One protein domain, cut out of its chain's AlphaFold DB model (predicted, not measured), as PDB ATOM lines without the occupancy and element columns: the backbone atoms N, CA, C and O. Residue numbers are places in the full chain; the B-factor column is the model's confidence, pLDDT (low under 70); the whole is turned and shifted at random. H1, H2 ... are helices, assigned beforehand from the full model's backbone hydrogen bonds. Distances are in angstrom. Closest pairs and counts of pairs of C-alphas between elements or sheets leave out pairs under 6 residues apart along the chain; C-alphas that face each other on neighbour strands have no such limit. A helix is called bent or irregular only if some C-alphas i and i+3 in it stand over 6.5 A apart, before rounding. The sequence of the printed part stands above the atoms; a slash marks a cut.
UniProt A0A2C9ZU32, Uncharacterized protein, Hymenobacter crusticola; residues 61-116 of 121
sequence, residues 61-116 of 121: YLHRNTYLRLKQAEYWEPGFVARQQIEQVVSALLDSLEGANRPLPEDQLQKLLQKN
ATOM      1  N   TYR A  61     -36.743  25.058   3.089       91.88
ATOM      2  CA  TYR A  61     -37.275  23.706   2.985       91.88
ATOM      3  C   TYR A  61     -38.626  23.631   3.695       91.88
ATOM      4  O   TYR A  61     -38.777  24.084   4.826       91.88
ATOM      5  N   LEU A  62     -39.606  23.017   3.035       91.56
ATOM      6  CA  LEU A  62     -40.928  22.777   3.598       91.56
ATOM      7  C   LEU A  62     -41.129  21.288   3.859       91.56
ATOM      8  O   LEU A  62     -40.670  20.434   3.097       91.56
ATOM      9  N   HIS A  63     -41.896  20.969   4.898       95.88
ATOM     10  CA  HIS A  63     -42.399  19.612   5.066       95.88
ATOM     11  C   HIS A  63     -43.314  19.231   3.898       95.88
ATOM     12  O   HIS A  63     -44.119  20.037   3.427       95.88
ATOM     13  N   ARG A  64     -43.247  17.957   3.485       96.62
ATOM     14  CA  ARG A  64     -44.051  17.403   2.381       96.62
ATOM     15  C   ARG A  64     -45.543  17.721   2.521       96.62
ATOM     16  O   ARG A  64     -46.176  18.096   1.543       96.62
ATOM     17  N   ASN A  65     -46.093  17.581   3.727       97.50
ATOM     18  CA  ASN A  65     -47.506  17.865   3.991       97.50
ATOM     19  C   ASN A  65     -47.839  19.346   3.727       97.50
ATOM     20  O   ASN A  65     -48.794  19.657   3.025       97.50
ATOM     21  N   THR A  66     -47.013  20.268   4.221       95.00
ATOM     22  CA  THR A  66     -47.192  21.705   3.979       95.00
ATOM     23  C   THR A  66     -47.111  22.037   2.492       95.00
ATOM     24  O   THR A  66     -47.969  22.753   1.990       95.00
ATOM     25  N   TYR A  67     -46.149  21.459   1.767       94.81
ATOM     26  CA  TYR A  67     -46.042  21.651   0.320       94.81
ATOM     27  C   TYR A  67     -47.306  21.201  -0.428       94.81
ATOM     28  O   TYR A  67     -47.815  21.931  -1.276       94.81
ATOM     29  N   LEU A  68     -47.847  20.027  -0.090       97.44
ATOM     30  CA  LEU A  68     -49.079  19.535  -0.711       97.44
ATOM     31  C   LEU A  68     -50.271  20.448  -0.414       97.44
ATOM     32  O   LEU A  68     -51.023  20.760  -1.330       97.44
ATOM     33  N   ARG A  69     -50.408  20.929   0.826       96.31
ATOM     34  CA  ARG A  69     -51.480  21.864   1.195       96.31
ATOM     35  C   ARG A  69     -51.370  23.203   0.471       96.31
ATOM     36  O   ARG A  69     -52.388  23.727   0.039       96.31
ATOM     37  N   LEU A  70     -50.157  23.716   0.264       95.06
ATOM     38  CA  LEU A  70     -49.947  24.914  -0.556       95.06
ATOM     39  C   LEU A  70     -50.414  24.699  -1.999       95.06
ATOM     40  O   LEU A  70     -51.071  25.568  -2.559       95.06
ATOM     41  N   LYS A  71     -50.125  23.531  -2.587       95.19
ATOM     42  CA  LYS A  71     -50.595  23.189  -3.939       95.19
ATOM     43  C   LYS A  71     -52.099  22.969  -4.023       95.19
ATOM     44  O   LYS A  71     -52.700  23.309  -5.033       95.19
ATOM     45  N   GLN A  72     -52.711  22.437  -2.971       97.06
ATOM     46  CA  GLN A  72     -54.164  22.336  -2.880       97.06
ATOM     47  C   GLN A  72     -54.808  23.723  -2.795       97.06
ATOM     48  O   GLN A  72     -55.760  23.974  -3.521       97.06
ATOM     49  N   ALA A  73     -54.267  24.628  -1.976       96.25
ATOM     50  CA  ALA A  73     -54.754  26.004  -1.887       96.25
ATOM     51  C   ALA A  73     -54.629  26.735  -3.232       96.25
ATOM     52  O   ALA A  73     -55.590  27.332  -3.685       96.25
ATOM     53  N   GLU A  74     -53.495  26.601  -3.925       93.81
ATOM     54  CA  GLU A  74     -53.295  27.176  -5.266       93.81
ATOM     55  C   GLU A  74     -54.306  26.663  -6.303       93.81
ATOM     56  O   GLU A  74     -54.648  27.380  -7.237       93.81
ATOM     57  N   TYR A  75     -54.793  25.431  -6.139       95.25
ATOM     58  CA  TYR A  75     -55.797  24.854  -7.027       95.25
ATOM     59  C   TYR A  75     -57.227  25.298  -6.687       95.25
ATOM     60  O   TYR A  75     -58.007  25.579  -7.594       95.25
ATOM     61  N   TRP A  76     -57.586  25.329  -5.400       97.69
ATOM     62  CA  TRP A  76     -58.965  25.570  -4.959       97.69
ATOM     63  C   TRP A  76     -59.298  27.047  -4.718       97.69
ATOM     64  O   TRP A  76     -60.458  27.425  -4.860       97.69
ATOM     65  N   GLU A  77     -58.310  27.875  -4.377       95.06
ATOM     66  CA  GLU A  77     -58.510  29.278  -4.008       95.06
ATOM     67  C   GLU A  77     -58.068  30.209  -5.151       95.06
ATOM     68  O   GLU A  77     -56.865  30.409  -5.372       95.06
ATOM     69  N   PRO A  78     -59.010  30.812  -5.902       90.62
ATOM     70  CA  PRO A  78     -58.664  31.733  -6.974       90.62
ATOM     71  C   PRO A  78     -57.960  32.970  -6.404       90.62
ATOM     72  O   PRO A  78     -58.448  33.623  -5.486       90.62
ATOM     73  N   GLY A  79     -56.794  33.300  -6.961       89.06
ATOM     74  CA  GLY A  79     -55.972  34.414  -6.478       89.06
ATOM     75  C   GLY A  79     -55.060  34.068  -5.296       89.06
ATOM     76  O   GLY A  79     -54.388  34.956  -4.771       89.06
ATOM     77  N   PHE A  80     -54.970  32.797  -4.888       92.06
ATOM     78  CA  PHE A  80     -53.983  32.380  -3.899       92.06
ATOM     79  C   PHE A  80     -52.557  32.495  -4.452       92.06
ATOM     80  O   PHE A  80     -52.123  31.720  -5.304       92.06
ATOM     81  N   VAL A  81     -51.789  33.443  -3.913       91.50
ATOM     82  CA  VAL A  81     -50.367  33.624  -4.225       91.50
ATOM     83  C   VAL A  81     -49.535  33.199  -3.021       91.50
ATOM     84  O   VAL A  81     -49.317  33.976  -2.090       91.50
ATOM     85  N   ALA A  82     -49.023  31.964  -3.057       88.56
ATOM     86  CA  ALA A  82     -48.259  31.375  -1.954       88.56
ATOM     87  C   ALA A  82     -47.125  32.288  -1.464       88.56
ATOM     88  O   ALA A  82     -46.930  32.439  -0.265       88.56
ATOM     89  N   ARG A  83     -46.406  32.940  -2.387       87.88
ATOM     90  CA  ARG A  83     -45.302  33.850  -2.053       87.88
ATOM     91  C   ARG A  83     -45.751  35.021  -1.175       87.88
ATOM     92  O   ARG A  83     -45.079  35.319  -0.201       87.88
ATOM     93  N   GLN A  84     -46.874  35.657  -1.509       88.44
ATOM     94  CA  GLN A  84     -47.386  36.814  -0.773       88.44
ATOM     95  C   GLN A  84     -47.915  36.406   0.604       88.44
ATOM     96  O   GLN A  84     -47.644  37.079   1.592       88.44
ATOM     97  N   GLN A  85     -48.624  35.279   0.672       90.62
ATOM     98  CA  GLN A  85     -49.168  34.760   1.927       90.62
ATOM     99  C   GLN A  85     -48.059  34.307   2.882       90.62
ATOM    100  O   GLN A  85     -48.102  34.594   4.075       90.62
ATOM    101  N   ILE A  86     -47.031  33.632   2.357       91.25
ATOM    102  CA  ILE A  86     -45.859  33.240   3.144       91.25
ATOM    103  C   ILE A  86     -45.130  34.480   3.659       91.25
ATOM    104  O   ILE A  86     -44.775  34.495   4.832       91.25
ATOM    105  N   GLU A  87     -44.944  35.508   2.824       91.25
ATOM    106  CA  GLU A  87     -44.321  36.763   3.255       91.25
ATOM    107  C   GLU A  87     -45.088  37.378   4.428       91.25
ATOM    108  O   GLU A  87     -44.511  37.547   5.491       91.25
ATOM    109  N   GLN A  88     -46.401  37.585   4.294       92.38
ATOM    110  CA  GLN A  88     -47.230  38.165   5.360       92.38
ATOM    111  C   GLN A  88     -47.121  37.403   6.686       92.38
ATOM    112  O   GLN A  88     -46.983  38.012   7.746       92.38
ATOM    113  N   VAL A  89     -47.165  36.069   6.635       93.62
ATOM    114  CA  VAL A  89     -47.050  35.226   7.833       93.62
ATOM    115  C   VAL A  89     -45.655  35.322   8.451       93.62
ATOM    116  O   VAL A  89     -45.534  35.379   9.673       93.62
ATOM    117  N   VAL A  90     -44.600  35.333   7.632       92.44
ATOM    118  CA  VAL A  90     -43.220  35.453   8.114       92.44
ATOM    119  C   VAL A  90     -42.971  36.839   8.702       92.44
ATOM    120  O   VAL A  90     -42.434  36.907   9.803       92.44
ATOM    121  N   SER A  91     -43.397  37.919   8.041       92.31
ATOM    122  CA  SER A  91     -43.262  39.283   8.562       92.31
ATOM    123  C   SER A  91     -43.975  39.422   9.908       92.31
ATOM    124  O   SER A  91     -43.342  39.798  10.885       92.31
ATOM    125  N   ALA A  92     -45.239  38.992  10.008       94.75
ATOM    126  CA  ALA A  92     -45.993  39.056  11.262       94.75
ATOM    127  C   ALA A  92     -45.341  38.240  12.394       94.75
ATOM    128  O   ALA A  92     -45.342  38.652  13.556       94.75
ATOM    129  N   LEU A  93     -44.759  37.079  12.070       94.69
ATOM    130  CA  LEU A  93     -43.989  36.296  13.032       94.69
ATOM    131  C   LEU A  93     -42.731  37.050  13.478       94.69
ATOM    132  O   LEU A  93     -42.454  37.090  14.674       94.69
ATOM    133  N   LEU A  94     -41.972  37.642  12.556       93.69
ATOM    134  CA  LEU A  94     -40.767  38.403  12.888       93.69
ATOM    135  C   LEU A  94     -41.091  39.647  13.725       93.69
ATOM    136  O   LEU A  94     -40.402  39.888  14.712       93.69
ATOM    137  N   ASP A  95     -42.178  40.353  13.417       93.69
ATOM    138  CA  ASP A  95     -42.653  41.500  14.198       93.69
ATOM    139  C   ASP A  95     -42.949  41.108  15.653       93.69
ATOM    140  O   ASP A  95     -42.664  41.867  16.579       93.69
ATOM    141  N   SER A  96     -43.460  39.890  15.871       95.12
ATOM    142  CA  SER A  96     -43.729  39.357  17.214       95.12
ATOM    143  C   SER A  96     -42.468  38.983  18.006       95.12
ATOM    144  O   SER A  96     -42.528  38.817  19.224       95.12
ATOM    145  N   LEU A  97     -41.314  38.846  17.342       94.44
ATOM    146  CA  LEU A  97     -40.051  38.464  17.965       94.44
ATOM    147  C   LEU A  97     -39.203  39.706  18.247       94.44
ATOM    148  O   LEU A  97     -38.528  40.230  17.365       94.44
ATOM    149  N   GLU A  98     -39.127  40.122  19.512       90.62
ATOM    150  CA  GLU A  98     -38.321  41.287  19.918       90.62
ATOM    151  C   GLU A  98     -36.863  41.224  19.438       90.62
ATOM    152  O   GLU A  98     -36.263  42.247  19.119       90.62
ATOM    153  N   GLY A  99     -36.275  40.024  19.388       91.56
ATOM    154  CA  GLY A  99     -34.899  39.826  18.936       91.56
ATOM    155  C   GLY A  99     -34.700  40.039  17.435       91.56
ATOM    156  O   GLY A  99     -33.608  40.431  17.035       91.56
ATOM    157  N   ALA A 100     -35.731  39.814  16.614       88.12
ATOM    158  CA  ALA A 100     -35.661  40.008  15.165       88.12
ATOM    159  C   ALA A 100     -35.651  41.496  14.782       88.12
ATOM    160  O   ALA A 100     -35.064  41.866  13.771       88.12
ATOM    161  N   ASN A 101     -36.231  42.346  15.634       87.56
ATOM    162  CA  ASN A 101     -36.286  43.798  15.452       87.56
ATOM    163  C   ASN A 101     -35.053  44.531  16.001       87.56
ATOM    164  O   ASN A 101     -34.965  45.757  15.919       87.56
ATOM    165  N   ARG A 102     -34.092  43.808  16.590       92.56
ATOM    166  CA  ARG A 102     -32.836  44.403  17.053       92.56
ATOM    167  C   ARG A 102     -31.820  44.435  15.913       92.56
ATOM    168  O   ARG A 102     -31.667  43.434  15.212       92.56
ATOM    169  N   PRO A 103     -31.075  45.542  15.748       89.25
ATOM    170  CA  PRO A 103     -30.034  45.611  14.736       89.25
ATOM    171  C   PRO A 103     -28.942  44.574  15.019       89.25
ATOM    172  O   PRO A 103     -28.576  44.323  16.172       89.25
ATOM    173  N   LEU A 104     -28.398  43.985  13.953       90.38
ATOM    174  CA  LEU A 104     -27.216  43.137  14.065       90.38
ATOM    175  C   LEU A 104     -26.000  43.976  14.501       90.38
ATOM    176  O   LEU A 104     -25.860  45.114  14.056       90.38
ATOM    177  N   PRO A 105     -25.078  43.417  15.308       94.88
ATOM    178  CA  PRO A 105     -23.793  44.055  15.577       94.88
ATOM    179  C   PRO A 105     -23.018  44.330  14.283       94.88
ATOM    180  O   PRO A 105     -22.989  43.476  13.394       94.88
ATOM    181  N   GLU A 106     -22.338  45.477  14.211       91.12
ATOM    182  CA  GLU A 106     -21.663  45.973  13.000       91.12
ATOM    183  C   GLU A 106     -20.710  44.937  12.377       91.12
ATOM    184  O   GLU A 106     -20.790  44.639  11.186       91.12
ATOM    185  N   ASP A 107     -19.886  44.275  13.196       92.12
ATOM    186  CA  ASP A 107     -18.957  43.235  12.730       92.12
ATOM    187  C   ASP A 107     -19.667  42.044  12.064       92.12
ATOM    188  O   ASP A 107     -19.129  41.410  11.150       92.12
ATOM    189  N   GLN A 108     -20.863  41.690  12.543       91.75
ATOM    190  CA  GLN A 108     -21.660  40.593  11.990       91.75
ATOM    191  C   GLN A 108     -22.393  41.035  10.729       91.75
ATOM    192  O   GLN A 108     -22.426  40.282   9.751       91.75
ATOM    193  N   LEU A 109     -22.915  42.263  10.721       89.75
ATOM    194  CA  LEU A 109     -23.551  42.864   9.557       89.75
ATOM    195  C   LEU A 109     -22.567  42.954   8.383       89.75
ATOM    196  O   LEU A 109     -22.855  42.441   7.303       89.75
ATOM    197  N   GLN A 110     -21.363  43.488   8.601       89.44
ATOM    198  CA  GLN A 110     -20.340  43.589   7.557       89.44
ATOM    199  C   GLN A 110     -19.936  42.220   7.004       89.44
ATOM    200  O   GLN A 110     -19.861  42.040   5.785       89.44
ATOM    201  N   LYS A 111     -19.734  41.216   7.868       90.62
ATOM    202  CA  LYS A 111     -19.456  39.835   7.428       90.62
ATOM    203  C   LYS A 111     -20.594  39.269   6.584       90.62
ATOM    204  O   LYS A 111     -20.342  38.559   5.610       90.62
ATOM    205  N   LEU A 112     -21.837  39.560   6.955       88.19
ATOM    206  CA  LEU A 112     -23.026  39.081   6.265       88.19
ATOM    207  C   LEU A 112     -23.185  39.742   4.890       88.19
ATOM    208  O   LEU A 112     -23.382  39.020   3.910       88.19
ATOM    209  N   LEU A 113     -22.997  41.060   4.795       88.44
ATOM    210  CA  LEU A 113     -23.005  41.818   3.537       88.44
ATOM    211  C   LEU A 113     -21.862  41.398   2.604       88.44
ATOM    212  O   LEU A 113     -22.046  41.280   1.395       88.44
ATOM    213  N   GLN A 114     -20.671  41.115   3.139       88.12
ATOM    214  CA  GLN A 114     -19.545  40.638   2.332       88.12
ATOM    215  C   GLN A 114     -19.800  39.250   1.734       88.12
ATOM    216  O   GLN A 114     -19.453  39.019   0.572       88.12
ATOM    217  N   LYS A 115     -20.407  38.340   2.508       86.06
ATOM    218  CA  LYS A 115     -20.686  36.956   2.088       86.06
ATOM    219  C   LYS A 115     -21.896  36.845   1.162       86.06
ATOM    220  O   LYS A 115     -21.881  36.031   0.241       86.06
ATOM    221  N   ASN A 116     -22.931  37.650   1.385       85.62
ATOM    222  CA  ASN A 116     -24.175  37.579   0.627       85.62
ATOM    223  C   ASN A 116     -24.237  38.678  -0.427       85.62
ATOM    224  O   ASN A 116     -24.617  39.810  -0.153       85.62
TER     225      ASN A 116
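Overview. This is residues 61 to 116 of the 121 residues of an uncharacterized protein of Hymenobacter crusticola (UniProt A0A2C9ZU32). Three separate helices are strung out in a wide, open bow with no shared core: H1 at one end, H2 slanting through the stretch between, and H3 far off at the other end beyond a link that stands free for most of its length. H1 and H2 come near each other where H2 begins, at residue 82, while H3 touches no helix. The printed part has 56 residues, with three named helices in the order H1, H2, H3 along the chain and no named strand, and its class is all helix, with 38 residues in named helices. The whole is extended, with a radius of gyration of the C-alphas of 16.3 A, and its elongated outline spans 47 by 25 by 20 A.

Along the chain. The printed part begins at Tyr 61, with its C-alpha at (-37.275, 23.706, 2.985). H1 follows as residues 64 to 76, Arg 64 to Trp 76, and measures 18.5 A from first to last C-alpha. Its first C-alpha stands at (-44.051, 17.403, 2.381) and its last at (-58.965, 25.570, -4.959). After residues 77 to 81 comes H2, residues 82 to 96, from Ala 82 to Ser 96; with 15 residues it is the longest helix, 21.3 A from first to last C-alpha. C-alpha 82 is at (-48.259, 31.375, -1.954) and C-alpha 96 at (-43.729, 39.357, 17.214), and much of the change between them is in z. Residues 97 to 105 lead on to H3, residues 106 to 115, Glu 106 to Lys 115, which measures 14.2 A and ends with C-alpha 115 at (-20.686, 36.956, 2.088). No helix is bent or irregular.

Arrangement. H1 and H2 are close but not clearly touching, with 2 pairs of C-alphas within 8 A. Their closest C-alphas are those of Leu 70 and Ala 82, 6.8 A apart. Their lines stand at a steep tilt of 58 degrees, and they run opposite ways. Their centres are 17.1 A apart. A tight link of 5 residues joins them. H2 and H3 are apart, with no C-alpha of the one within 8 A of the other, and a short link of 9 residues joins them. H1 and H3 are apart too. Residues 61 to 69 stand free, of which 64 to 69 belong to H1. Residues 87 to 103 stand free, of which 87 to 96 belong to H2, and so do residues 105 to 111, of which 106 to 111 belong to H3. In the backbones of H1, H2 and H3, every O i to N i+4 pair is within hydrogen-bond range.

Size, cuts and confidence. The two C-alphas farthest apart in the domain are those of Trp 76, the last residue of H1, and Asp 107 in H3, at 47.2 A. The first and last printed C-alphas, those of Tyr 61 and Asn 116, are 19.2 A apart. The radius of gyration of the C-alphas is 1.61 times the 10.2 A of a compact globule of 56 residues. The printed part runs from residue 61 to residue 116 of a full chain of 121 residues and has no cut. Neither of its two links between helices is long. The mean pLDDT of the printed part is 92.3, with 96 for H1, 92 for H2 and 90 for H3, and no printed residue is under 70 in this predicted model.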